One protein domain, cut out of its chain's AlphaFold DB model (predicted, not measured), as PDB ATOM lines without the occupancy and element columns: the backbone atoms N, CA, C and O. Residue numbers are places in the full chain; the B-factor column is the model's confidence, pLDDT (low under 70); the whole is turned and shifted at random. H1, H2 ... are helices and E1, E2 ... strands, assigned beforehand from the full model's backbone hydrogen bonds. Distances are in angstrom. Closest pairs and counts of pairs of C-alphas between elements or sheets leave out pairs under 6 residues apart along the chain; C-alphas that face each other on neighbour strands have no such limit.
ATOM      1  N   PHE A   3     -38.603  -0.543  45.132       93.62
ATOM      2  CA  PHE A   3     -37.352   0.074  45.564       93.62
ATOM      3  C   PHE A   3     -37.239   1.491  45.009       93.62
ATOM      4  O   PHE A   3     -37.267   1.674  43.800       93.62
ATOM      5  N   ILE A   4     -37.084   2.483  45.882       94.50
ATOM      6  CA  ILE A   4     -36.744   3.860  45.517       94.50
ATOM      7  C   ILE A   4     -35.281   4.063  45.890       94.50
ATOM      8  O   ILE A   4     -34.908   3.920  47.051       94.50
ATOM      9  N   ILE A   5     -34.438   4.348  44.909       96.56
ATOM     10  CA  ILE A   5     -32.992   4.428  45.094       96.56
ATOM     11  C   ILE A   5     -32.550   5.865  44.863       96.56
ATOM     12  O   ILE A   5     -32.787   6.423  43.793       96.56
ATOM     13  N   ASP A   6     -31.866   6.426  45.854       97.00
ATOM     14  CA  ASP A   6     -31.089   7.652  45.710       97.00
ATOM     15  C   ASP A   6     -29.887   7.370  44.794       97.00
ATOM     16  O   ASP A   6     -28.906   6.715  45.176       97.00
ATOM     17  N   ALA A   7     -30.008   7.798  43.538       97.06
ATOM     18  CA  ALA A   7     -29.068   7.441  42.489       97.06
ATOM     19  C   ALA A   7     -27.722   8.151  42.670       97.06
ATOM     20  O   ALA A   7     -26.679   7.548  42.419       97.06
ATOM     21  N   ASN A   8     -27.725   9.389  43.168       95.56
ATOM     22  CA  ASN A   8     -26.514  10.160  43.442       95.56
ATOM     23  C   ASN A   8     -25.709   9.519  44.577       95.56
ATOM     24  O   ASN A   8     -24.492   9.326  44.462       95.56
ATOM     25  N   ASN A   9     -26.385   9.110  45.651       96.31
ATOM     26  CA  ASN A   9     -25.736   8.423  46.758       96.31
ATOM     27  C   ASN A   9     -25.171   7.064  46.324       96.31
ATOM     28  O   ASN A   9     -24.009   6.767  46.611       96.31
ATOM     29  N   LEU A  10     -25.943   6.271  45.571       97.56
ATOM     30  CA  LEU A  10     -25.483   4.983  45.047       97.56
ATOM     31  C   LEU A  10     -24.309   5.133  44.067       97.56
ATOM     32  O   LEU A  10     -23.306   4.428  44.207       97.56
ATOM     33  N   ALA A  11     -24.381   6.080  43.127       96.62
ATOM     34  CA  ALA A  11     -23.283   6.407  42.216       96.62
ATOM     35  C   ALA A  11     -22.010   6.787  42.984       96.62
ATOM     36  O   ALA A  11     -20.908   6.388  42.602       96.62
ATOM     37  N   GLY A  12     -22.151   7.513  44.099       96.00
ATOM     38  CA  GLY A  12     -21.046   7.826  45.003       96.00
ATOM     39  C   GLY A  12     -20.388   6.575  45.585       96.00
ATOM     40  O   GLY A  12     -19.161   6.463  45.569       96.00
ATOM     41  N   LYS A  13     -21.179   5.589  46.030       96.94
ATOM     42  CA  LYS A  13     -20.660   4.307  46.558       96.94
ATOM     43  C   LYS A  13     -19.993   3.448  45.493       96.94
ATOM     44  O   LYS A  13     -19.015   2.766  45.787       96.94
ATOM     45  N   LEU A  14     -20.463   3.544  44.255       95.88
ATOM     46  CA  LEU A  14     -19.863   2.886  43.095       95.88
ATOM     47  C   LEU A  14     -18.670   3.662  42.505       95.88
ATOM     48  O   LEU A  14     -18.067   3.201  41.540       95.88
ATOM     49  N   LYS A  15     -18.301   4.821  43.079       95.00
ATOM     50  CA  LYS A  15     -17.230   5.711  42.589       95.00
ATOM     51  C   LYS A  15     -17.444   6.159  41.131       95.00
ATOM     52  O   LYS A  15     -16.497   6.255  40.352       95.00
ATOM     53  N   MET A  16     -18.697   6.434  40.765       94.31
ATOM     54  CA  MET A  16     -19.107   6.783  39.398       94.31
ATOM     55  C   MET A  16     -19.328   8.283  39.174       94.31
ATOM     56  O   MET A  16     -19.282   8.713  38.032       94.31
ATOM     57  N   LEU A  17     -19.515   9.087  40.228       90.12
ATOM     58  CA  LEU A  17     -19.919  10.504  40.119       90.12
ATOM     59  C   LEU A  17     -18.994  11.389  39.263       90.12
ATOM     60  O   LEU A  17     -19.442  12.401  38.743       90.12
ATOM     61  N   GLY A  18     -17.711  11.037  39.137       87.44
ATOM     62  CA  GLY A  18     -16.741  11.780  38.321       87.44
ATOM     63  C   GLY A  18     -16.601  11.276  36.882       87.44
ATOM     64  O   GLY A  18     -15.700  11.720  36.180       87.44
ATOM     65  N   GLN A  19     -17.409  10.301  36.469       92.12
ATOM     66  CA  GLN A  19     -17.373   9.756  35.117       92.12
ATOM     67  C   GLN A  19     -18.346  10.511  34.214       92.12
ATOM     68  O   GLN A  19     -19.469  10.800  34.623       92.12
ATOM     69  N   ASP A  20     -17.953  10.728  32.961       90.56
ATOM     70  CA  ASP A  20     -18.883  11.198  31.933       90.56
ATOM     71  C   ASP A  20     -20.050  10.208  31.797       90.56
ATOM     72  O   ASP A  20     -19.842   8.984  31.860       90.56
ATOM     73  N   ASP A  21     -21.264  10.739  31.641       91.75
ATOM     74  CA  ASP A  21     -22.521   9.986  31.528       91.75
ATOM     75  C   ASP A  21     -22.729   8.960  32.662       91.75
ATOM     76  O   ASP A  21     -23.154   7.819  32.434       91.75
ATOM     77  N   PHE A  22     -22.361   9.315  33.903       94.94
ATOM     78  CA  PHE A  22     -22.478   8.401  35.048       94.94
ATOM     79  C   PHE A  22     -23.914   7.920  35.273       94.94
ATOM     80  O   PHE A  22     -24.115   6.793  35.726       94.94
ATOM     81  N   ASP A  23     -24.895   8.762  34.962       94.88
ATOM     82  CA  ASP A  23     -26.316   8.470  35.077       94.88
ATOM     83  C   ASP A  23     -26.709   7.333  34.135       94.88
ATOM     84  O   ASP A  23     -27.218   6.307  34.587       94.88
ATOM     85  N   ARG A  24     -26.350   7.438  32.853       95.00
ATOM     86  CA  ARG A  24     -26.569   6.393  31.853       95.00
ATOM     87  C   ARG A  24     -25.873   5.092  32.241       95.00
ATOM     88  O   ARG A  24     -26.492   4.030  32.209       95.00
ATOM     89  N   LYS A  25     -24.610   5.168  32.665       95.81
ATOM     90  CA  LYS A  25     -23.845   3.991  33.111       95.81
ATOM     91  C   LYS A  25     -24.483   3.319  34.327       95.81
ATOM     92  O   LYS A  25     -24.492   2.092  34.410       95.81
ATOM     93  N   LEU A  26     -25.006   4.102  35.271       96.69
ATOM     94  CA  LEU A  26     -25.696   3.568  36.442       96.69
ATOM     95  C   LEU A  26     -27.020   2.908  36.044       96.69
ATOM     96  O   LEU A  26     -27.310   1.812  36.519       96.69
ATOM     97  N   ILE A  27     -27.796   3.533  35.155       95.81
ATOM     98  CA  ILE A  27     -29.052   2.973  34.639       95.81
ATOM     99  C   ILE A  27     -28.801   1.608  33.991       95.81
ATOM    100  O   ILE A  27     -29.476   0.639  34.342       95.81
ATOM    101  N   ASP A  28     -27.803   1.504  33.113       94.81
ATOM    102  CA  ASP A  28     -27.455   0.246  32.443       94.81
ATOM    103  C   ASP A  28     -27.014  -0.832  33.448       94.81
ATOM    104  O   ASP A  28     -27.478  -1.974  33.387       94.81
ATOM    105  N   MET A  29     -26.195  -0.458  34.437       94.06
ATOM    106  CA  MET A  29     -25.749  -1.365  35.498       94.06
ATOM    107  C   MET A  29     -26.915  -1.881  36.352       94.06
ATOM    108  O   MET A  29     -26.982  -3.067  36.678       94.06
ATOM    109  N   ILE A  30     -27.860  -1.009  36.712       94.94
ATOM    110  CA  ILE A  30     -29.044  -1.385  37.493       94.94
ATOM    111  C   ILE A  30     -29.988  -2.253  36.671       94.94
ATOM    112  O   ILE A  30     -30.533  -3.228  37.194       94.94
ATOM    113  N   ARG A  31     -30.154  -1.949  35.385       93.00
ATOM    114  CA  ARG A  31     -30.947  -2.758  34.461       93.00
ATOM    115  C   ARG A  31     -30.409  -4.184  34.368       93.00
ATOM    116  O   ARG A  31     -31.173  -5.141  34.481       93.00
ATOM    117  N   GLU A  32     -29.098  -4.341  34.215       91.25
ATOM    118  CA  GLU A  32     -28.443  -5.651  34.210       91.25
ATOM    119  C   GLU A  32     -28.581  -6.366  35.561       91.25
ATOM    120  O   GLU A  32     -28.980  -7.533  35.628       91.25
ATOM    121  N   PHE A  33     -28.345  -5.650  36.661       90.75
ATOM    122  CA  PHE A  33     -28.529  -6.184  38.006       90.75
ATOM    123  C   PHE A  33     -29.958  -6.706  38.233       90.75
ATOM    124  O   PHE A  33     -30.135  -7.773  38.839       90.75
ATOM    125  N   ASN A  34     -30.963  -5.996  37.714       90.44
ATOM    126  CA  ASN A  34     -32.377  -6.291  37.911       90.44
ATOM    127  C   ASN A  34     -32.966  -7.321  36.930       90.44
ATOM    128  O   ASN A  34     -34.053  -7.836  37.193       90.44
ATOM    129  N   ARG A  35     -32.252  -7.664  35.845       85.06
ATOM    130  CA  ARG A  35     -32.741  -8.532  34.754       85.06
ATOM    131  C   ARG A  35     -33.435  -9.810  35.246       85.06
ATOM    132  O   ARG A  35     -34.519 -10.129  34.774       85.06
ATOM    133  N   ASP A  36     -32.855 -10.480  36.241       78.88
ATOM    134  CA  ASP A  36     -33.351 -11.775  36.749       78.88
ATOM    135  C   ASP A  36     -34.161 -11.656  38.049       78.88
ATOM    136  O   ASP A  36     -34.666 -12.650  38.567       78.88
ATOM    137  N   ARG A  37     -34.240 -10.454  38.633       78.62
ATOM    138  CA  ARG A  37     -34.882 -10.241  39.941       78.62
ATOM    139  C   ARG A  37     -36.356  -9.891  39.816       78.62
ATOM    140  O   ARG A  37     -37.114 -10.176  40.739       78.62
ATOM    141  N   GLY A  38     -36.740  -9.249  38.714       79.31
ATOM    142  CA  GLY A  38     -38.120  -8.835  38.481       79.31
ATOM    143  C   GLY A  38     -38.666  -7.886  39.558       79.31
ATOM    144  O   GLY A  38     -39.864  -7.906  39.835       79.31
ATOM    145  N   VAL A  39     -37.797  -7.124  40.236       86.88
ATOM    146  CA  VAL A  39     -38.223  -6.176  41.276       86.88
ATOM    147  C   VAL A  39     -38.425  -4.798  40.671       86.88
ATOM    148  O   VAL A  39     -37.635  -4.371  39.837       86.88
ATOM    149  N   ASN A  40     -39.454  -4.081  41.115       90.19
ATOM    150  CA  ASN A  40     -39.716  -2.729  40.636       90.19
ATOM    151  C   ASN A  40     -38.756  -1.746  41.306       90.19
ATOM    152  O   ASN A  40     -38.724  -1.662  42.537       90.19
ATOM    153  N   ILE A  41     -37.981  -1.034  40.494       93.06
ATOM    154  CA  ILE A  41     -36.963  -0.073  40.911       93.06
ATOM    155  C   ILE A  41     -37.282   1.289  40.293       93.06
ATOM    156  O   ILE A  41     -37.518   1.397  39.091       93.06
ATOM    157  N   THR A  42     -37.217   2.330  41.112       94.44
ATOM    158  CA  THR A  42     -37.146   3.722  40.677       94.44
ATOM    159  C   THR A  42     -35.806   4.312  41.093       94.44
ATOM    160  O   THR A  42     -35.501   4.358  42.285       94.44
ATOM    161  N   LEU A  43     -35.014   4.771  40.126       96.31
ATOM    162  CA  LEU A  43     -33.814   5.572  40.370       96.31
ATOM    163  C   LEU A  43     -34.203   7.048  40.414       96.31
ATOM    164  O   LEU A  43     -34.864   7.523  39.492       96.31
ATOM    165  N   VAL A  44     -33.788   7.766  41.455       95.94
ATOM    166  CA  VAL A  44     -34.013   9.209  41.581       95.94
ATOM    167  C   VAL A  44     -32.672   9.928  41.544       95.94
ATOM    168  O   VAL A  44     -31.851   9.753  42.443       95.94
ATOM    169  N   PHE A  45     -32.457  10.710  40.493       95.69
ATOM    170  CA  PHE A  45     -31.282  11.554  40.299       95.69
ATOM    171  C   PHE A  45     -31.586  12.998  40.689       95.69
ATOM    172  O   PHE A  45     -32.708  13.475  40.495       95.69
ATOM    173  N   ASP A  46     -30.567  13.718  41.151       92.56
ATOM    174  CA  ASP A  46     -30.616  15.178  41.201       92.56
ATOM    175  C   ASP A  46     -30.733  15.724  39.774       92.56
ATOM    176  O   ASP A  46     -29.765  15.705  39.011       92.56
ATOM    177  N   GLY A  47     -31.908  16.227  39.406       87.31
ATOM    178  CA  GLY A  47     -32.091  16.874  38.110       87.31
ATOM    179  C   GLY A  47     -31.443  18.256  38.052       87.31
ATOM    180  O   GLY A  47     -31.018  18.830  39.059       87.31
ATOM    181  N   THR A  48     -31.347  18.811  36.850       85.00
ATOM    182  CA  THR A  48     -30.913  20.200  36.605       85.00
ATOM    183  C   THR A  48     -32.053  21.092  36.129       85.00
ATOM    184  O   THR A  48     -31.967  22.312  36.256       85.00
ATOM    185  N   ASP A  49     -33.121  20.487  35.619       84.38
ATOM    186  CA  ASP A  49     -34.257  21.181  35.029       84.38
ATOM    187  C   ASP A  49     -35.343  21.504  36.049       84.38
ATOM    188  O   ASP A  49     -35.605  20.753  36.988       84.38
ATOM    189  N   LYS A  50     -36.044  22.617  35.822       81.44
ATOM    190  CA  LYS A  50     -37.129  23.069  36.704       81.44
ATOM    191  C   LYS A  50     -38.329  22.125  36.731       81.44
ATOM    192  O   LYS A  50     -39.027  22.079  37.730       81.44
ATOM    193  N   MET A  51     -38.585  21.405  35.639       80.19
ATOM    194  CA  MET A  51     -39.739  20.504  35.533       80.19
ATOM    195  C   MET A  51     -39.425  19.068  35.972       80.19
ATOM    196  O   MET A  51     -40.351  18.301  36.230       80.19
ATOM    197  N   GLY A  52     -38.141  18.715  36.100       84.44
ATOM    198  CA  GLY A  52     -37.714  17.325  36.242       84.44
ATOM    199  C   GLY A  52     -38.038  16.493  34.997       84.44
ATOM    200  O   GLY A  52     -38.555  17.005  34.004       84.44
ATOM    201  N   ASP A  53     -37.736  15.201  35.057       87.69
ATOM    202  CA  ASP A  53     -38.091  14.251  34.000       87.69
ATOM    203  C   ASP A  53     -38.417  12.879  34.601       87.69
ATOM    204  O   ASP A  53     -37.905  12.511  35.662       87.69
ATOM    205  N   LYS A  54     -39.286  12.118  33.935       90.25
ATOM    206  CA  LYS A  54     -39.638  10.745  34.295       90.25
ATOM    207  C   LYS A  54     -39.572   9.869  33.054       90.25
ATOM    208  O   LYS A  54     -40.387   9.994  32.143       90.25
ATOM    209  N   ILE A  55     -38.666   8.902  33.087       90.88
ATOM    210  CA  ILE A  55     -38.374   8.016  31.965       90.88
ATOM    211  C   ILE A  55     -38.630   6.571  32.392       90.88
ATOM    212  O   ILE A  55     -38.060   6.082  33.369       90.88
ATOM    213  N   LEU A  56     -39.483   5.864  31.650       89.12
ATOM    214  CA  LEU A  56     -39.653   4.420  31.805       89.12
ATOM    215  C   LEU A  56     -38.606   3.706  30.942       89.12
ATOM    216  O   LEU A  56     -38.676   3.769  29.716       89.12
ATOM    217  N   ILE A  57     -37.636   3.045  31.574       88.88
ATOM    218  CA  ILE A  57     -36.565   2.323  30.868       88.88
ATOM    219  C   ILE A  57     -37.056   0.940  30.433       88.88
ATOM    220  O   ILE A  57     -36.829   0.517  29.299       88.88
ATOM    221  N   ASP A  58     -37.745   0.240  31.333       83.94
ATOM    222  CA  ASP A  58     -38.455  -1.009  31.071       83.94
ATOM    223  C   ASP A  58     -39.574  -1.215  32.110       83.94
ATOM    224  O   ASP A  58     -39.800  -0.359  32.962       83.94
ATOM    225  N   HIS A  59     -40.278  -2.351  32.059       81.88
ATOM    226  CA  HIS A  59     -41.407  -2.654  32.952       81.88
ATOM    227  C   HIS A  59     -41.123  -2.525  34.460       81.88
ATOM    228  O   HIS A  59     -42.045  -2.234  35.218       81.88
ATOM    229  N   ASN A  60     -39.874  -2.726  34.889       88.88
ATOM    230  CA  ASN A  60     -39.478  -2.794  36.293       88.88
ATOM    231  C   ASN A  60     -38.418  -1.744  36.652       88.88
ATOM    232  O   ASN A  60     -37.906  -1.764  37.773       88.88
ATOM    233  N   LEU A  61     -38.059  -0.850  35.726       91.94
ATOM    234  CA  LEU A  61     -37.076   0.203  35.950       91.94
ATOM    235  C   LEU A  61     -37.600   1.550  35.456       91.94
ATOM    236  O   LEU A  61     -37.758   1.790  34.258       91.94
ATOM    237  N   THR A  62     -37.823   2.449  36.408       93.19
ATOM    238  CA  THR A  62     -38.169   3.851  36.171       93.19
ATOM    239  C   THR A  62     -37.013   4.744  36.606       93.19
ATOM    240  O   THR A  62     -36.351   4.480  37.608       93.19
ATOM    241  N   VAL A  63     -36.778   5.818  35.866       94.38
ATOM    242  CA  VAL A  63     -35.805   6.859  36.198       94.38
ATOM    243  C   VAL A  63     -36.556   8.166  36.391       94.38
ATOM    244  O   VAL A  63     -37.429   8.509  35.595       94.38
ATOM    245  N   ILE A  64     -36.233   8.881  37.461       93.62
ATOM    246  CA  ILE A  64     -36.752  10.210  37.756       93.62
ATOM    247  C   ILE A  64     -35.567  11.145  37.948       93.62
ATOM    248  O   ILE A  64     -34.709  10.893  38.790       93.62
ATOM    249  N   TYR A  65     -35.555  12.247  37.215       93.75
ATOM    250  CA  TYR A  65     -34.701  13.391  37.493       93.75
ATOM    251  C   TYR A  65     -35.529  14.396  38.289       93.75
ATOM    252  O   TYR A  65     -36.579  14.848  37.824       93.75
ATOM    253  N   SER A  66     -35.108  14.704  39.516       91.06
ATOM    254  CA  SER A  66     -35.863  15.599  40.392       91.06
ATOM    255  C   SER A  66     -35.957  17.004  39.786       91.06
ATOM    256  O   SER A  66     -34.939  17.521  39.316       91.06
ATOM    257  N   PRO A  67     -37.123  17.668  39.829       87.62
ATOM    258  CA  PRO A  67     -37.188  19.083  39.495       87.62
ATOM    259  C   PRO A  67     -36.271  19.897  40.417       87.62
ATOM    260  O   PRO A  67     -36.072  19.543  41.581       87.62
ATOM    261  N   LYS A  68     -35.709  20.984  39.886       86.25
ATOM    262  CA  LYS A  68     -35.036  22.032  40.664       86.25
ATOM    263  C   LYS A  68     -35.825  23.331  40.579       86.25
ATOM    264  O   LYS A  68     -35.598  24.150  39.686       86.25
ATOM    265  N   ASP A  69     -36.764  23.504  41.500       84.38
ATOM    266  CA  ASP A  69     -37.642  24.669  41.605       84.38
ATOM    267  C   ASP A  69     -37.718  25.191  43.057       84.38
ATOM    268  O   ASP A  69     -36.872  24.875  43.895       84.38
ATOM    269  N   ASP A  70     -38.698  26.047  43.356       81.00
ATOM    270  CA  ASP A  70     -38.858  26.633  44.694       81.00
ATOM    271  C   ASP A  70     -39.322  25.611  45.755       81.00
ATOM    272  O   ASP A  70     -39.187  25.865  46.956       81.00
ATOM    273  N   PHE A  71     -39.839  24.453  45.327       76.25
ATOM    274  CA  PHE A  71     -40.369  23.384  46.176       76.25
ATOM    275  C   PHE A  71     -39.424  22.182  46.282       76.25
ATOM    276  O   PHE A  71     -39.318  21.595  47.359       76.25
ATOM    277  N   TYR A  72     -38.716  21.838  45.204       79.81
ATOM    278  CA  TYR A  72     -37.763  20.734  45.135       79.81
ATOM    279  C   TYR A  72     -36.356  21.259  44.892       79.81
ATOM    280  O   TYR A  72     -36.069  21.896  43.879       79.81
ATOM    281  N   ARG A  73     -35.453  20.959  45.822       83.56
ATOM    282  CA  ARG A  73     -34.044  21.363  45.745       83.56
ATOM    283  C   ARG A  73     -33.138  20.208  45.340       83.56
ATOM    284  O   ARG A  73     -32.065  20.455  44.786       83.56
ATOM    285  N   SER A  74     -33.559  18.975  45.612       90.31
ATOM    286  CA  SER A  74     -32.782  17.764  45.351       90.31
ATOM    287  C   SER A  74     -33.655  16.518  45.172       90.31
ATOM    288  O   SER A  74     -34.874  16.531  45.395       90.31
ATOM    289  N   ALA A  75     -33.000  15.415  44.814       91.06
ATOM    290  CA  ALA A  75     -33.559  14.072  44.803       91.06
ATOM    291  C   ALA A  75     -34.233  13.711  46.136       91.06
ATOM    292  O   ALA A  75     -35.307  13.111  46.126       91.06
ATOM    293  N   ASP A  76     -33.669  14.133  47.271       93.19
ATOM    294  CA  ASP A  76     -34.213  13.880  48.610       93.19
ATOM    295  C   ASP A  76     -35.665  14.335  48.750       93.19
ATOM    296  O   ASP A  76     -36.509  13.601  49.270       93.19
ATOM    297  N   ASP A  77     -35.971  15.547  48.276       91.38
ATOM    298  CA  ASP A  77     -37.318  16.113  48.359       91.38
ATOM    299  C   ASP A  77     -38.300  15.265  47.555       91.38
ATOM    300  O   ASP A  77     -39.404  14.960  48.021       91.38
ATOM    301  N   LYS A  78     -37.860  14.806  46.378       91.00
ATOM    302  CA  LYS A  78     -38.664  13.948  45.517       91.00
ATOM    303  C   LYS A  78     -38.888  12.568  46.133       91.00
ATOM    304  O   LYS A  78     -40.010  12.070  46.114       91.00
ATOM    305  N   ILE A  79     -37.858  11.970  46.727       92.94
ATOM    306  CA  ILE A  79     -37.950  10.667  47.401       92.94
ATOM    307  C   ILE A  79     -38.922  10.741  48.586       92.94
ATOM    308  O   ILE A  79     -39.779   9.867  48.733       92.94
ATOM    309  N   VAL A  80     -38.839  11.790  49.411       92.19
ATOM    310  CA  VAL A  80     -39.758  11.985  50.546       92.19
ATOM    311  C   VAL A  80     -41.199  12.144  50.063       92.19
ATOM    312  O   VAL A  80     -42.097  11.507  50.613       92.19
ATOM    313  N   GLU A  81     -41.436  12.940  49.020       88.62
ATOM    314  CA  GLU A  81     -42.764  13.081  48.415       88.62
ATOM    315  C   GLU A  81     -43.314  11.739  47.907       88.62
ATOM    316  O   GLU A  81     -44.466  11.391  48.182       88.62
ATOM    317  N   MET A  82     -42.488  10.970  47.191       87.25
ATOM    318  CA  MET A  82     -42.867   9.650  46.682       87.25
ATOM    319  C   MET A  82     -43.274   8.716  47.822       87.25
ATOM    320  O   MET A  82     -44.253   7.985  47.688       87.25
ATOM    321  N   VAL A  83     -42.575   8.767  48.960       88.12
ATOM    322  CA  VAL A  83     -42.919   7.967  50.140       88.12
ATOM    323  C   VAL A  83     -44.217   8.433  50.792       88.12
ATOM    324  O   VAL A  83     -45.054   7.581  51.089       88.12
ATOM    325  N   ARG A  84     -44.435   9.747  50.944       85.31
ATOM    326  CA  ARG A  84     -45.664  10.334  51.526       85.31
ATOM    327  C   ARG A  84     -46.942   9.997  50.759       85.31
ATOM    328  O   ARG A  84     -48.033  10.110  51.300       85.31
ATOM    329  N   GLY A  85     -46.825   9.552  49.511       69.38
ATOM    330  CA  GLY A  85     -47.959   9.050  48.741       69.38
ATOM    331  C   GLY A  85     -48.708  10.110  47.935       69.38
ATOM    332  O   GLY A  85     -49.662   9.753  47.246       69.38
ATOM    333  N   SER A  86     -48.246  11.368  47.915       52.06
ATOM    334  CA  SER A  86     -48.825  12.449  47.094       52.06
ATOM    335  C   SER A  86     -48.706  12.213  45.580       52.06
ATOM    336  O   SER A  86     -49.355  12.901  44.802       52.06
ATOM    337  N   PHE A  87     -47.913  11.221  45.156       51.88
ATOM    338  CA  PHE A  87     -47.677  10.884  43.747       51.88
ATOM    339  C   PHE A  87     -48.252   9.531  43.302       51.88
ATOM    340  O   PHE A  87     -48.056   9.129  42.156       51.88
ATOM    341  N   ILE A  88     -48.923   8.782  44.185       48.41
ATOM    342  CA  ILE A  88     -49.235   7.372  43.913       48.41
ATOM    343  C   ILE A  88     -50.691   7.204  43.471       48.41
ATOM    344  O   ILE A  88     -51.533   6.652  44.179       48.41
ATOM    345  N   SER A  89     -50.960   7.611  42.235       41.72
ATOM    346  CA  SER A  89     -52.053   7.054  41.438       41.72
ATOM    347  C   SER A  89     -51.460   6.486  40.148       41.72
ATOM    348  O   SER A  89     -50.989   7.245  39.312       41.72
ATOM    349  N   GLY A  90     -51.455   5.156  40.006       49.69
ATOM    350  CA  GLY A  90     -51.168   4.464  38.739       49.69
ATOM    351  C   GLY A  90     -49.827   3.730  38.623       49.69
ATOM    352  O   GLY A  90     -49.825   2.581  38.195       49.69
ATOM    353  N   ASP A  91     -48.707   4.321  39.051       53.84
ATOM    354  CA  ASP A  91     -47.399   3.938  38.468       53.84
ATOM    355  C   ASP A  91     -46.478   3.055  39.331       53.84
ATOM    356  O   ASP A  91     -45.410   2.648  38.882       53.84
ATOM    357  N   PHE A  92     -46.862   2.732  40.568       59.97
ATOM    358  CA  PHE A  92     -46.053   1.898  41.467       59.97
ATOM    359  C   PHE A  92     -46.641   0.495  41.601       59.97
ATOM    360  O   PHE A  92     -47.147   0.110  42.658       59.97
ATOM    361  N   ALA A  93     -46.560  -0.296  40.529       55.88
ATOM    362  CA  ALA A  93     -46.809  -1.730  40.627       55.88
ATOM    363  C   ALA A  93     -45.926  -2.329  41.743       55.88
ATOM    364  O   ALA A  93     -44.737  -2.012  41.858       55.88
ATOM    365  N   GLY A  94     -46.479  -3.177  42.612       59.47
ATOM    366  CA  GLY A  94     -45.713  -3.856  43.659       59.47
ATOM    367  C   GLY A  94     -45.530  -3.077  44.967       59.47
ATOM    368  O   GLY A  94     -44.972  -3.658  45.911       59.47
ATOM    369  N   ALA A  95     -45.958  -1.809  45.052       61.31
ATOM    370  CA  ALA A  95     -45.903  -1.019  46.289       61.31
ATOM    371  C   ALA A  95     -46.910  -1.494  47.344       61.31
ATOM    372  O   ALA A  95     -46.688  -1.268  48.530       61.31
ATOM    373  N   GLU A  96     -47.944  -2.253  46.961       68.56
ATOM    374  CA  GLU A  96     -48.866  -2.901  47.903       68.56
ATOM    375  C   GLU A  96     -48.159  -3.843  48.889       68.56
ATOM    376  O   GLU A  96     -48.668  -4.106  49.974       68.56
ATOM    377  N   ARG A  97     -46.951  -4.308  48.542       73.62
ATOM    378  CA  ARG A  97     -46.093  -5.131  49.407       73.62
ATOM    379  C   ARG A  97     -45.052  -4.319  50.196       73.62
ATOM    380  O   ARG A  97     -44.151  -4.918  50.772       73.62
ATOM    381  N   GLY A  98     -45.126  -2.988  50.173       85.38
ATOM    382  CA  GLY A  98     -44.195  -2.073  50.840       85.38
ATOM    383  C   GLY A  98     -43.182  -1.394  49.911       85.38
ATOM    384  O   GLY A  98     -42.971  -1.806  48.762       85.38
ATOM    385  N   ILE A  99     -42.545  -0.355  50.451       89.94
ATOM    386  CA  ILE A  99     -41.533   0.492  49.815       89.94
ATOM    387  C   ILE A  99     -40.198   0.285  50.534       89.94
ATOM    388  O   ILE A  99     -40.134   0.285  51.762       89.94
ATOM    389  N   VAL A 100     -39.118   0.135  49.775       93.44
ATOM    390  CA  VAL A 100     -37.749   0.167  50.292       93.44
ATOM    391  C   VAL A 100     -37.060   1.393  49.730       93.44
ATOM    392  O   VAL A 100     -36.979   1.527  48.513       93.44
ATOM    393  N   VAL A 101     -36.535   2.256  50.592       95.25
ATOM    394  CA  VAL A 101     -35.689   3.370  50.165       95.25
ATOM    395  C   VAL A 101     -34.227   3.019  50.394       95.25
ATOM    396  O   VAL A 101     -33.859   2.572  51.481       95.25
ATOM    397  N   VAL A 102     -33.403   3.204  49.368       97.19
ATOM    398  CA  VAL A 102     -31.966   2.919  49.394       97.19
ATOM    399  C   VAL A 102     -31.207   4.241  49.423       97.19
ATOM    400  O   VAL A 102     -31.208   4.968  48.434       97.19
ATOM    401  N   THR A 103     -30.590   4.550  50.563       97.25
ATOM    402  CA  THR A 103     -29.720   5.720  50.738       97.25
ATOM    403  C   THR A 103     -28.810   5.543  51.963       97.25
ATOM    404  O   THR A 103     -29.189   4.929  52.966       97.25
ATOM    405  N   ASP A 104     -27.600   6.097  51.905       95.94
ATOM    406  CA  ASP A 104     -26.734   6.282  53.076       95.94
ATOM    407  C   ASP A 104     -26.818   7.694  53.676       95.94
ATOM    408  O   ASP A 104     -26.126   7.968  54.657       95.94
ATOM    409  N   ASP A 105     -27.631   8.593  53.114       95.06
ATOM    410  CA  ASP A 105     -27.806   9.938  53.661       95.06
ATOM    411  C   ASP A 105     -28.635   9.900  54.959       95.06
ATOM    412  O   ASP A 105     -29.803   9.505  54.979       95.06
ATOM    413  N   ASN A 106     -28.026  10.307  56.076       93.56
ATOM    414  CA  ASN A 106     -28.679  10.287  57.384       93.56
ATOM    415  C   ASN A 106     -29.816  11.310  57.507       93.56
ATOM    416  O   ASN A 106     -30.793  11.037  58.205       93.56
ATOM    417  N   LEU A 107     -29.701  12.468  56.856       93.62
ATOM    418  CA  LEU A 107     -30.735  13.497  56.882       93.62
ATOM    419  C   LEU A 107     -31.966  13.014  56.114       93.62
ATOM    420  O   LEU A 107     -33.079  13.093  56.636       93.62
ATOM    421  N   LEU A 108     -31.773  12.441  54.923       94.19
ATOM    422  CA  LEU A 108     -32.867  11.839  54.161       94.19
ATOM    423  C   LEU A 108     -33.536  10.712  54.959       94.19
ATOM    424  O   LEU A 108     -34.759  10.672  55.058       94.19
ATOM    425  N   ARG A 109     -32.761   9.839  55.612       93.62
ATOM    426  CA  ARG A 109     -33.315   8.760  56.451       93.62
ATOM    427  C   ARG A 109     -34.204   9.280  57.580       93.62
ATOM    428  O   ARG A 109     -35.303   8.765  57.748       93.62
ATOM    429  N   GLN A 110     -33.783  10.327  58.289       92.56
ATOM    430  CA  GLN A 110     -34.606  10.954  59.332       92.56
ATOM    431  C   GLN A 110     -35.905  11.542  58.762       92.56
ATOM    432  O   GLN A 110     -36.979  11.373  59.339       92.56
ATOM    433  N   ARG A 111     -35.832  12.197  57.595       92.94
ATOM    434  CA  ARG A 111     -37.020  12.724  56.902       92.94
ATOM    435  C   ARG A 111     -37.983  11.606  56.496       92.94
ATOM    436  O   ARG A 111     -39.196  11.782  56.585       92.94
ATOM    437  N   LEU A 112     -37.452  10.458  56.077       92.00
ATOM    438  CA  LEU A 112     -38.235   9.291  55.674       92.00
ATOM    439  C   LEU A 112     -38.893   8.580  56.851       92.00
ATOM    440  O   LEU A 112     -40.011   8.101  56.699       92.00
ATOM    441  N   GLU A 113     -38.252   8.541  58.017       89.12
ATOM    442  CA  GLU A 113     -38.869   8.017  59.241       89.12
ATOM    443  C   GLU A 113     -40.098   8.841  59.646       89.12
ATOM    444  O   GLU A 113     -41.129   8.269  59.996       89.12
ATOM    445  N   ALA A 114     -40.033  10.171  59.515       87.19
ATOM    446  CA  ALA A 114     -41.192  11.038  59.735       87.19
ATOM    447  C   ALA A 114     -42.291  10.813  58.677       87.19
ATOM    448  O   ALA A 114     -43.464  10.666  59.019       87.19
ATOM    449  N   ALA A 115     -41.908  10.724  57.400       85.38
ATOM    450  CA  ALA A 115     -42.834  10.496  56.290       85.38
ATOM    451  C   ALA A 115     -43.459   9.088  56.278       85.38
ATOM    452  O   ALA A 115     -44.542   8.900  55.723       85.38
ATOM    453  N   ALA A 116     -42.809   8.091  56.885       83.00
ATOM    454  CA  ALA A 116     -43.287   6.711  56.917       83.00
ATOM    455  C   ALA A 116     -44.634   6.565  57.645       83.00
ATOM    456  O   ALA A 116     -45.414   5.682  57.302       83.00
ATOM    457  N   GLY A 117     -44.929   7.439  58.615       78.94
ATOM    458  CA  GLY A 117     -46.226   7.473  59.300       78.94
ATOM    459  C   GLY A 117     -47.363   8.080  58.470       78.94
ATOM    460  O   GLY A 117     -48.528   7.908  58.816       78.94
ATOM    461  N   GLU A 118     -47.039   8.782  57.380       79.19
ATOM    462  CA  GLU A 118     -48.011   9.455  56.508       79.19
ATOM    463  C   GLU A 118     -48.481   8.551  55.352       79.19
ATOM    464  O   GLU A 118     -49.488   8.833  54.703       79.19
ATOM    465  N   THR A 119     -47.772   7.448  55.089       76.06
ATOM    466  CA  THR A 119     -48.055   6.551  53.967       76.06
ATOM    467  C   THR A 119     -48.843   5.315  54.380       76.06
ATOM    468  O   THR A 119     -48.725   4.798  55.488       76.06
ATOM    469  N   ARG A 120     -49.643   4.788  53.448       76.19
ATOM    470  CA  ARG A 120     -50.398   3.539  53.647       76.19
ATOM    471  C   ARG A 120     -49.547   2.274  53.489       76.19
ATOM    472  O   ARG A 120     -50.050   1.176  53.713       76.19
ATOM    473  N   TYR A 121     -48.302   2.411  53.037       80.94
ATOM    474  CA  TYR A 121     -47.402   1.293  52.759       80.94
ATOM    475  C   TYR A 121     -46.310   1.192  53.825       80.94
ATOM    476  O   TYR A 121     -45.807   2.201  54.301       80.94
ATOM    477  N   GLY A 122     -45.877  -0.026  54.161       84.88
ATOM    478  CA  GLY A 122     -44.702  -0.202  55.018       84.88
ATOM    479  C   GLY A 122     -43.440   0.332  54.333       84.88
ATOM    480  O   GLY A 122     -43.179  -0.029  53.184       84.88
ATOM    481  N   VAL A 123     -42.663   1.162  55.033       89.56
ATOM    482  CA  VAL A 123     -41.396   1.728  54.540       89.56
ATOM    483  C   VAL A 123     -40.223   1.051  55.237       89.56
ATOM    484  O   VAL A 123     -40.177   0.972  56.464       89.56
ATOM    485  N   ARG A 124     -39.251   0.575  54.457       92.44
ATOM    486  CA  ARG A 124     -37.970   0.054  54.946       92.44
ATOM    487  C   ARG A 124     -36.823   0.883  54.385       92.44
ATOM    488  O   ARG A 124     -36.863   1.289  53.231       92.44
ATOM    489  N   LEU A 125     -35.779   1.077  55.181       94.19
ATOM    490  CA  LEU A 125     -34.551   1.744  54.756       94.19
ATOM    491  C   LEU A 125     -33.437   0.715  54.539       94.19
ATOM    492  O   LEU A 125     -33.201  -0.140  55.395       94.19
ATOM    493  N   GLU A 126     -32.736   0.812  53.414       96.31
ATOM    494  CA  GLU A 126     -31.522   0.055  53.103       96.31
ATOM    495  C   GLU A 126     -30.361   1.005  52.797       96.31
ATOM    496  O   GLU A 126     -30.559   2.145  52.381       96.31
ATOM    497  N   ARG A 127     -29.133   0.532  53.023       97.00
ATOM    498  CA  ARG A 127     -27.913   1.299  52.762       97.00
ATOM    499  C   ARG A 127     -27.507   1.203  51.299       97.00
ATOM    500  O   ARG A 127     -27.496   0.109  50.728       97.00
ATOM    501  N   SER A 128     -27.089   2.325  50.720       96.75
ATOM    502  CA  SER A 128     -26.497   2.346  49.376       96.75
ATOM    503  C   SER A 128     -25.193   1.565  49.320       96.75
ATOM    504  O   SER A 128     -24.913   0.928  48.311       96.75
ATOM    505  N   THR A 129     -24.413   1.567  50.405       95.88
ATOM    506  CA  THR A 129     -23.188   0.758  50.510       95.88
ATOM    507  C   THR A 129     -23.497  -0.732  50.327       95.88
ATOM    508  O   THR A 129     -22.884  -1.383  49.486       95.88
ATOM    509  N   ASP A 130     -24.516  -1.252  51.020       96.31
ATOM    510  CA  ASP A 130     -24.909  -2.664  50.913       96.31
ATOM    511  C   ASP A 130     -25.420  -3.001  49.503       96.31
ATOM    512  O   ASP A 130     -25.193  -4.094  48.978       96.31
ATOM    513  N   TRP A 131     -26.126  -2.060  48.871       95.62
ATOM    514  CA  TRP A 131     -26.587  -2.199  47.491       95.62
ATOM    515  C   TRP A 131     -25.438  -2.220  46.490       95.62
ATOM    516  O   TRP A 131     -25.409  -3.102  45.630       95.62
ATOM    517  N   ALA A 132     -24.475  -1.312  46.631       96.19
ATOM    518  CA  ALA A 132     -23.281  -1.273  45.801       96.19
ATOM    519  C   ALA A 132     -22.507  -2.597  45.884       96.19
ATOM    520  O   ALA A 132     -22.182  -3.177  44.850       96.19
ATOM    521  N   GLU A 133     -22.303  -3.140  47.089       95.50
ATOM    522  CA  GLU A 133     -21.661  -4.449  47.265       95.50
ATOM    523  C   GLU A 133     -22.419  -5.577  46.556       95.50
ATOM    524  O   GLU A 133     -21.809  -6.433  45.913       95.50
ATOM    525  N   ARG A 134     -23.755  -5.598  46.640       93.88
ATOM    526  CA  ARG A 134     -24.580  -6.612  45.956       93.88
ATOM    527  C   ARG A 134     -24.464  -6.517  44.438       93.88
ATOM    528  O   ARG A 134     -24.469  -7.557  43.780       93.88
ATOM    529  N   ILE A 135     -24.402  -5.301  43.896       93.06
ATOM    530  CA  ILE A 135     -24.248  -5.058  42.459       93.06
ATOM    531  C   ILE A 135     -22.871  -5.535  41.998       93.06
ATOM    532  O   ILE A 135     -22.795  -6.342  41.073       93.06
ATOM    533  N   ILE A 136     -21.806  -5.121  42.693       92.81
ATOM    534  CA  ILE A 136     -20.421  -5.503  42.382       92.81
ATOM    535  C   ILE A 136     -20.262  -7.024  42.417       92.81
ATOM    536  O   ILE A 136     -19.851  -7.613  41.424       92.81
ATOM    537  N   ARG A 137     -20.703  -7.685  43.496       91.25
ATOM    538  CA  ARG A 137     -20.617  -9.151  43.613       91.25
ATOM    539  C   ARG A 137     -21.389  -9.887  42.523       91.25
ATOM    540  O   ARG A 137     -21.002 -10.985  42.138       91.25
ATOM    541  N   LYS A 138     -22.529  -9.350  42.067       88.44
ATOM    542  CA  LYS A 138     -23.275  -9.964  40.958       88.44
ATOM    543  C   LYS A 138     -22.490  -9.826  39.656       88.44
ATOM    544  O   LYS A 138     -22.419 -10.799  38.916       88.44
ATOM    545  N   LYS A 139     -21.899  -8.658  39.411       86.88
ATOM    546  CA  LYS A 139     -21.074  -8.407  38.228       86.88
ATOM    547  C   LYS A 139     -19.844  -9.317  38.186       86.88
ATOM    548  O   LYS A 139     -19.653  -9.999  37.193       86.88
ATOM    549  N   GLU A 140     -19.103  -9.420  39.287       88.06
ATOM    550  CA  GLU A 140     -17.937 -10.313  39.399       88.06
ATOM    551  C   GLU A 140     -18.298 -11.769  39.074       88.06
ATOM    552  O   GLU A 140     -17.592 -12.426  38.320       88.06
ATOM    553  N   LYS A 141     -19.448 -12.259  39.556       84.75
ATOM    554  CA  LYS A 141     -19.924 -13.616  39.241       84.75
ATOM    555  C   LYS A 141     -20.279 -13.824  37.770       84.75
ATOM    556  O   LYS A 141     -20.133 -14.935  37.272       84.75
ATOM    557  N   ILE A 142     -20.807 -12.798  37.105       80.19
ATOM    558  CA  ILE A 142     -21.108 -12.853  35.669       80.19
ATOM    559  C   ILE A 142     -19.791 -12.892  34.887       80.19
ATOM    560  O   ILE A 142     -19.609 -13.770  34.050       80.19
ATOM    561  N   ASP A 143     -18.842 -12.024  35.241       76.06
ATOM    562  CA  ASP A 143     -17.524 -11.963  34.606       76.06
ATOM    563  C   ASP A 143     -16.721 -13.268  34.809       76.06
ATOM    564  O   ASP A 143     -16.018 -13.721  33.904       76.06
ATOM    565  N   GLU A 144     -16.820 -13.905  35.981       75.56
ATOM    566  CA  GLU A 144     -16.230 -15.225  36.254       75.56
ATOM    567  C   GLU A 144     -16.864 -16.327  35.397       75.56
ATOM    568  O   GLU A 144     -16.142 -17.112  34.785       75.56
ATOM    569  N   ALA A 145     -18.198 -16.367  35.303       69.94
ATOM    570  CA  ALA A 145     -18.905 -17.352  34.485       69.94
ATOM    571  C   ALA A 145     -18.551 -17.225  32.993       69.94
ATOM    572  O   ALA A 145     -18.299 -18.235  32.334       69.94
ATOM    573  N   ASP A 146     -18.453 -15.997  32.481       65.81
ATOM    574  CA  ASP A 146     -18.069 -15.721  31.093       65.81
ATOM    575  C   ASP A 146     -16.603 -16.094  30.802       65.81
ATOM    576  O   ASP A 146     -16.260 -16.495  29.686       65.81
ATOM    577  N   ASN A 147     -15.713 -15.972  31.793       61.47
ATOM    578  CA  ASN A 147     -14.315 -16.388  31.659       61.47
ATOM    579  C   ASN A 147     -14.140 -17.910  31.764       61.47
ATOM    580  O   ASN A 147     -13.310 -18.472  31.047       61.47
ATOM    581  N   ASP A 148     -14.935 -18.587  32.592       57.81
ATOM    582  CA  ASP A 148     -14.958 -20.050  32.661       57.81
ATOM    583  C   ASP A 148     -15.482 -20.676  31.361       57.81
ATOM    584  O   ASP A 148     -14.950 -21.699  30.920       57.81
ATOM    585  N   ASP A 149     -16.463 -20.055  30.700       56.38
ATOM    586  CA  ASP A 149     -16.975 -20.524  29.404       56.38
ATOM    587  C   ASP A 149     -15.966 -20.285  28.263       56.38
ATOM    588  O   ASP A 149     -15.875 -21.071  27.321       56.38
ATOM    589  N   LYS A 150     -15.109 -19.259  28.381       53.81
ATOM    590  CA  LYS A 150     -13.968 -19.047  27.469       53.81
ATOM    591  C   LYS A 150     -12.795 -20.001  27.722       53.81
ATOM    592  O   LYS A 150     -12.062 -20.308  26.783       53.81
ATOM    593  N   ASN A 151     -12.605 -20.469  28.960       49.59
ATOM    594  CA  ASN A 151     -11.538 -21.409  29.333       49.59
ATOM    595  C   ASN A 151     -11.935 -22.886  29.197       49.59
ATOM    596  O   ASN A 151     -11.060 -23.751  29.090       49.59
ATOM    597  N   LYS A 152     -13.230 -23.208  29.143       46.84
ATOM    598  CA  LYS A 152     -13.705 -24.506  28.660       46.84
ATOM    599  C   LYS A 152     -13.635 -24.499  27.144       46.84
ATOM    600  O   LYS A 152     -14.618 -24.201  26.481       46.84
ATOM    601  N   GLY A 153     -12.443 -24.799  26.624       44.84
ATOM    602  CA  GLY A 153     -12.155 -24.885  25.196       44.84
ATOM    603  C   GLY A 153     -13.339 -25.443  24.413       44.84
ATOM    604  O   GLY A 153     -13.640 -26.635  24.491       44.84
ATOM    605  N   GLY A 154     -14.023 -24.558  23.684       46.59
ATOM    606  CA  GLY A 154     -14.950 -24.979  22.652       46.59
ATOM    607  C   GLY A 154     -14.182 -25.911  21.730       46.59
ATOM    608  O   GLY A 154     -13.084 -25.559  21.293       46.59
ATOM    609  N   LEU A 155     -14.725 -27.111  21.505       53.78
ATOM    610  CA  LEU A 155     -14.171 -28.061  20.545       53.78
ATOM    611  C   LEU A 155     -13.878 -27.286  19.265       53.78
ATOM    612  O   LEU A 155     -14.785 -26.688  18.680       53.78
ATOM    613  N   SER A 156     -12.610 -27.254  18.866       57.66
ATOM    614  CA  SER A 156     -12.230 -26.628  17.608       57.66
ATOM    615  C   SER A 156     -13.020 -27.289  16.474       57.66
ATOM    616  O   SER A 156     -13.368 -28.470  16.567       57.66
ATOM    617  N   ASP A 157     -13.302 -26.571  15.384       50.81
ATOM    618  CA  ASP A 157     -14.082 -27.111  14.256       50.81
ATOM    619  C   ASP A 157     -13.541 -28.469  13.745       50.81
ATOM    620  O   ASP A 157     -14.294 -29.312  13.251       50.81
ATOM    621  N   GLY A 158     -12.242 -28.737  13.941       53.03
ATOM    622  CA  GLY A 158     -11.608 -30.027  13.656       53.03
ATOM    623  C   GLY A 158     -12.031 -31.183  14.578       53.03
ATOM    624  O   GLY A 158     -12.130 -32.324  14.125       53.03
ATOM    625  N   GLU A 159     -12.335 -30.919  15.849       48.16
ATOM    626  CA  GLU A 159     -12.789 -31.928  16.815       48.16
ATOM    627  C   GLU A 159     -14.276 -32.272  16.628       48.16
ATOM    628  O   GLU A 159     -14.663 -33.440  16.746       48.16
ATOM    629  N   ILE A 160     -15.096 -31.292  16.226       54.88
ATOM    630  CA  ILE A 160     -16.499 -31.504  15.824       54.88
ATOM    631  C   ILE A 160     -16.566 -32.373  14.555       54.88
ATOM    632  O   ILE A 160     -17.379 -33.302  14.471       54.88
ATOM    633  N   TYR A 161     -15.670 -32.144  13.589       52.25
ATOM    634  CA  TYR A 161     -15.612 -32.941  12.360       52.25
ATOM    635  C   TYR A 161     -15.203 -34.403  12.629       52.25
ATOM    636  O   TYR A 161     -15.783 -35.335  12.062       52.25
ATOM    637  N   GLY A 162     -14.267 -34.629  13.559       54.94
ATOM    638  CA  GLY A 162     -13.828 -35.970  13.963       54.94
ATOM    639  C   GLY A 162     -14.896 -36.797  14.698       54.94
ATOM    640  O   GLY A 162     -14.943 -38.022  14.545       54.94
ATOM    641  N   LEU A 163     -15.781 -36.149  15.463       54.03
ATOM    642  CA  LEU A 163     -16.920 -36.799  16.129       54.03
ATOM    643  C   LEU A 163     -18.002 -37.240  15.131       54.03
ATOM    644  O   LEU A 163     -18.534 -38.347  15.248       54.03
ATOM    645  N   ASN A 164     -18.273 -36.425  14.108       53.31
ATOM    646  CA  ASN A 164     -19.276 -36.724  13.083       53.31
ATOM    647  C   ASN A 164     -18.890 -37.922  12.194       53.31
ATOM    648  O   ASN A 164     -19.732 -38.761  11.869       53.31
ATOM    649  N   GLU A 165     -17.608 -38.055  11.844       58.19
ATOM    650  CA  GLU A 165     -17.088 -39.214  11.099       58.19
ATOM    651  C   GLU A 165     -17.161 -40.517  11.914       58.19
ATOM    652  O   GLU A 165     -17.478 -41.583  11.376       58.19
ATOM    653  N   LYS A 166     -16.927 -40.446  13.232       54.62
ATOM    654  CA  LYS A 166     -17.066 -41.607  14.128       54.62
ATOM    655  C   LYS A 166     -18.522 -42.053  14.277       54.62
ATOM    656  O   LYS A 166     -18.786 -43.251  14.220       54.62
ATOM    657  N   LEU A 167     -19.466 -41.118  14.400       57.06
ATOM    658  CA  LEU A 167     -20.899 -41.427  14.499       57.06
ATOM    659  C   LEU A 167     -21.455 -42.066  13.215       57.06
ATOM    660  O   LEU A 167     -22.214 -43.030  13.293       57.06
ATOM    661  N   LYS A 168     -21.004 -41.620  12.033       55.00
ATOM    662  CA  LYS A 168     -21.387 -42.219  10.739       55.00
ATOM    663  C   LYS A 168     -20.915 -43.665  10.548       55.00
ATOM    664  O   LYS A 168     -21.546 -44.402   9.796       55.00
ATOM    665  N   LYS A 169     -19.827 -44.085  11.201       55.88
ATOM    666  CA  LYS A 169     -19.329 -45.473  11.132       55.88
ATOM    667  C   LYS A 169     -20.090 -46.449  12.026       55.88
ATOM    668  O   LYS A 169     -20.066 -47.638  11.743       55.88
ATOM    669  N   ILE A 170     -20.743 -45.964  13.082       58.28
ATOM    670  CA  ILE A 170     -21.522 -46.801  14.011       58.28
ATOM    671  C   ILE A 170     -22.920 -47.112  13.440       58.28
ATOM    672  O   ILE A 170     -23.546 -48.084  13.839       58.28
ATOM    673  N   TRP A 171     -23.390 -46.314  12.476       48.91
ATOM    674  CA  TRP A 171     -24.699 -46.451  11.820       48.91
ATOM    675  C   TRP A 171     -24.625 -47.083  10.415       48.91
ATOM    676  O   TRP A 171     -25.486 -46.822   9.572       48.91
ATOM    677  N   LYS A 172     -23.601 -47.901  10.147       45.59
ATOM    678  CA  LYS A 172     -23.534 -48.775   8.966       45.59
ATOM    679  C   LYS A 172     -23.619 -50.236   9.367       45.59
ATOM    680  O   LYS A 172     -22.897 -50.610  10.314       45.59
TER     681      LYS A 172
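AT A GLANCE: This is residues 3 to 172 of the 172 residues of an uncharacterized protein of Candidatus Falkowbacteria bacterium RIFOXYA2_FULL_47_19 (UniProt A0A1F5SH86). A compact body, made of a strongly twisted six-stranded sheet with helices over both faces, bears one long arm: H5 starts at the body, and residues 140 to 172, holding residues 140 to 151 of H5 and then H6, stick out from it. H3 and H4 run side by side over one face, H2 over the other. The printed part has 170 residues, with six named helices and six named strands in the order E1 H1 H2 E2 E3 E4 H3 E5 H4 E6 H5 H6; the class is mixed, and the mixed sheet runs E3, E4, E2, E1, E5, E6. The whole is loose, with a radius of gyration of the C-alphas of 22.6 A and spans of 82 by 36 by 27 A, the arm making the length.

HOW THE PARTS SIT: E1, residues 3 to 6, is parallel to E2, residues 40 to 45, with N 3 and O 40 2.8 A apart, and to E5, residues 99 to 102, with N 4 and O 100 2.8 A apart. E4, residues 61 to 65, is parallel to E2, with N 43 and O 62 2.9 A apart, and forms an antiparallel hairpin with edge strand E3, residues 53 to 58, with N 55 and O 63 2.8 A apart. The other edge strand, E6, residues 123 to 126, is parallel to E5, with N 101 and O 124 2.8 A apart. H3, residues 75 to 84, and H4, residues 106 to 116, touch at a shallow tilt of 20 degrees, the same way, their closest C-alphas being those of Arg 84 and Ala 115, 5.5 A apart. H2, residues 22 to 34, completes three layers, helices on both faces of a sheet. H1, residues 7 to 13, is on the same face as H2. E1, H1, H2, E2 and E5, H4, E6 are strand-helix-strand units, parallel neighbour strands with helices between; E4, H3, E5 is a split one, with E2 and E1 between its strands; each crossover is right-handed. H5, residues 128 to 151, only grazes the sheet, with residues 128 to 131, and touches H1 with residues 128 to 132 alone, the closest C-alphas being those of Leu 10 and Ser 128, 5.2 A apart. H6, residues 157 to 170, touches no helix. Every O i to N i+4 pair is within hydrogen-bond range in H1 to H5; in H6, 9 of 10 are.

IN THESE COORDINATES: E1 begins at C-alpha 3 (-37.352, 0.074, 45.564). From first to last C-alpha, E2 measures 16.6 A, H2 17.9 A and H5 34.5 A. H6, 21.1 A long, ends at C-alpha 170 (-21.522, -46.801, 14.011).

THE WHOLE: The C-alphas farthest apart, those of Asp 70 and Lys 172, are 84.8 A apart. The printed part has no cut, and the link from H3 to E5 is long, with 14 residues. pLDDT is under 70 at residues 85 to 96 and 145 to 172.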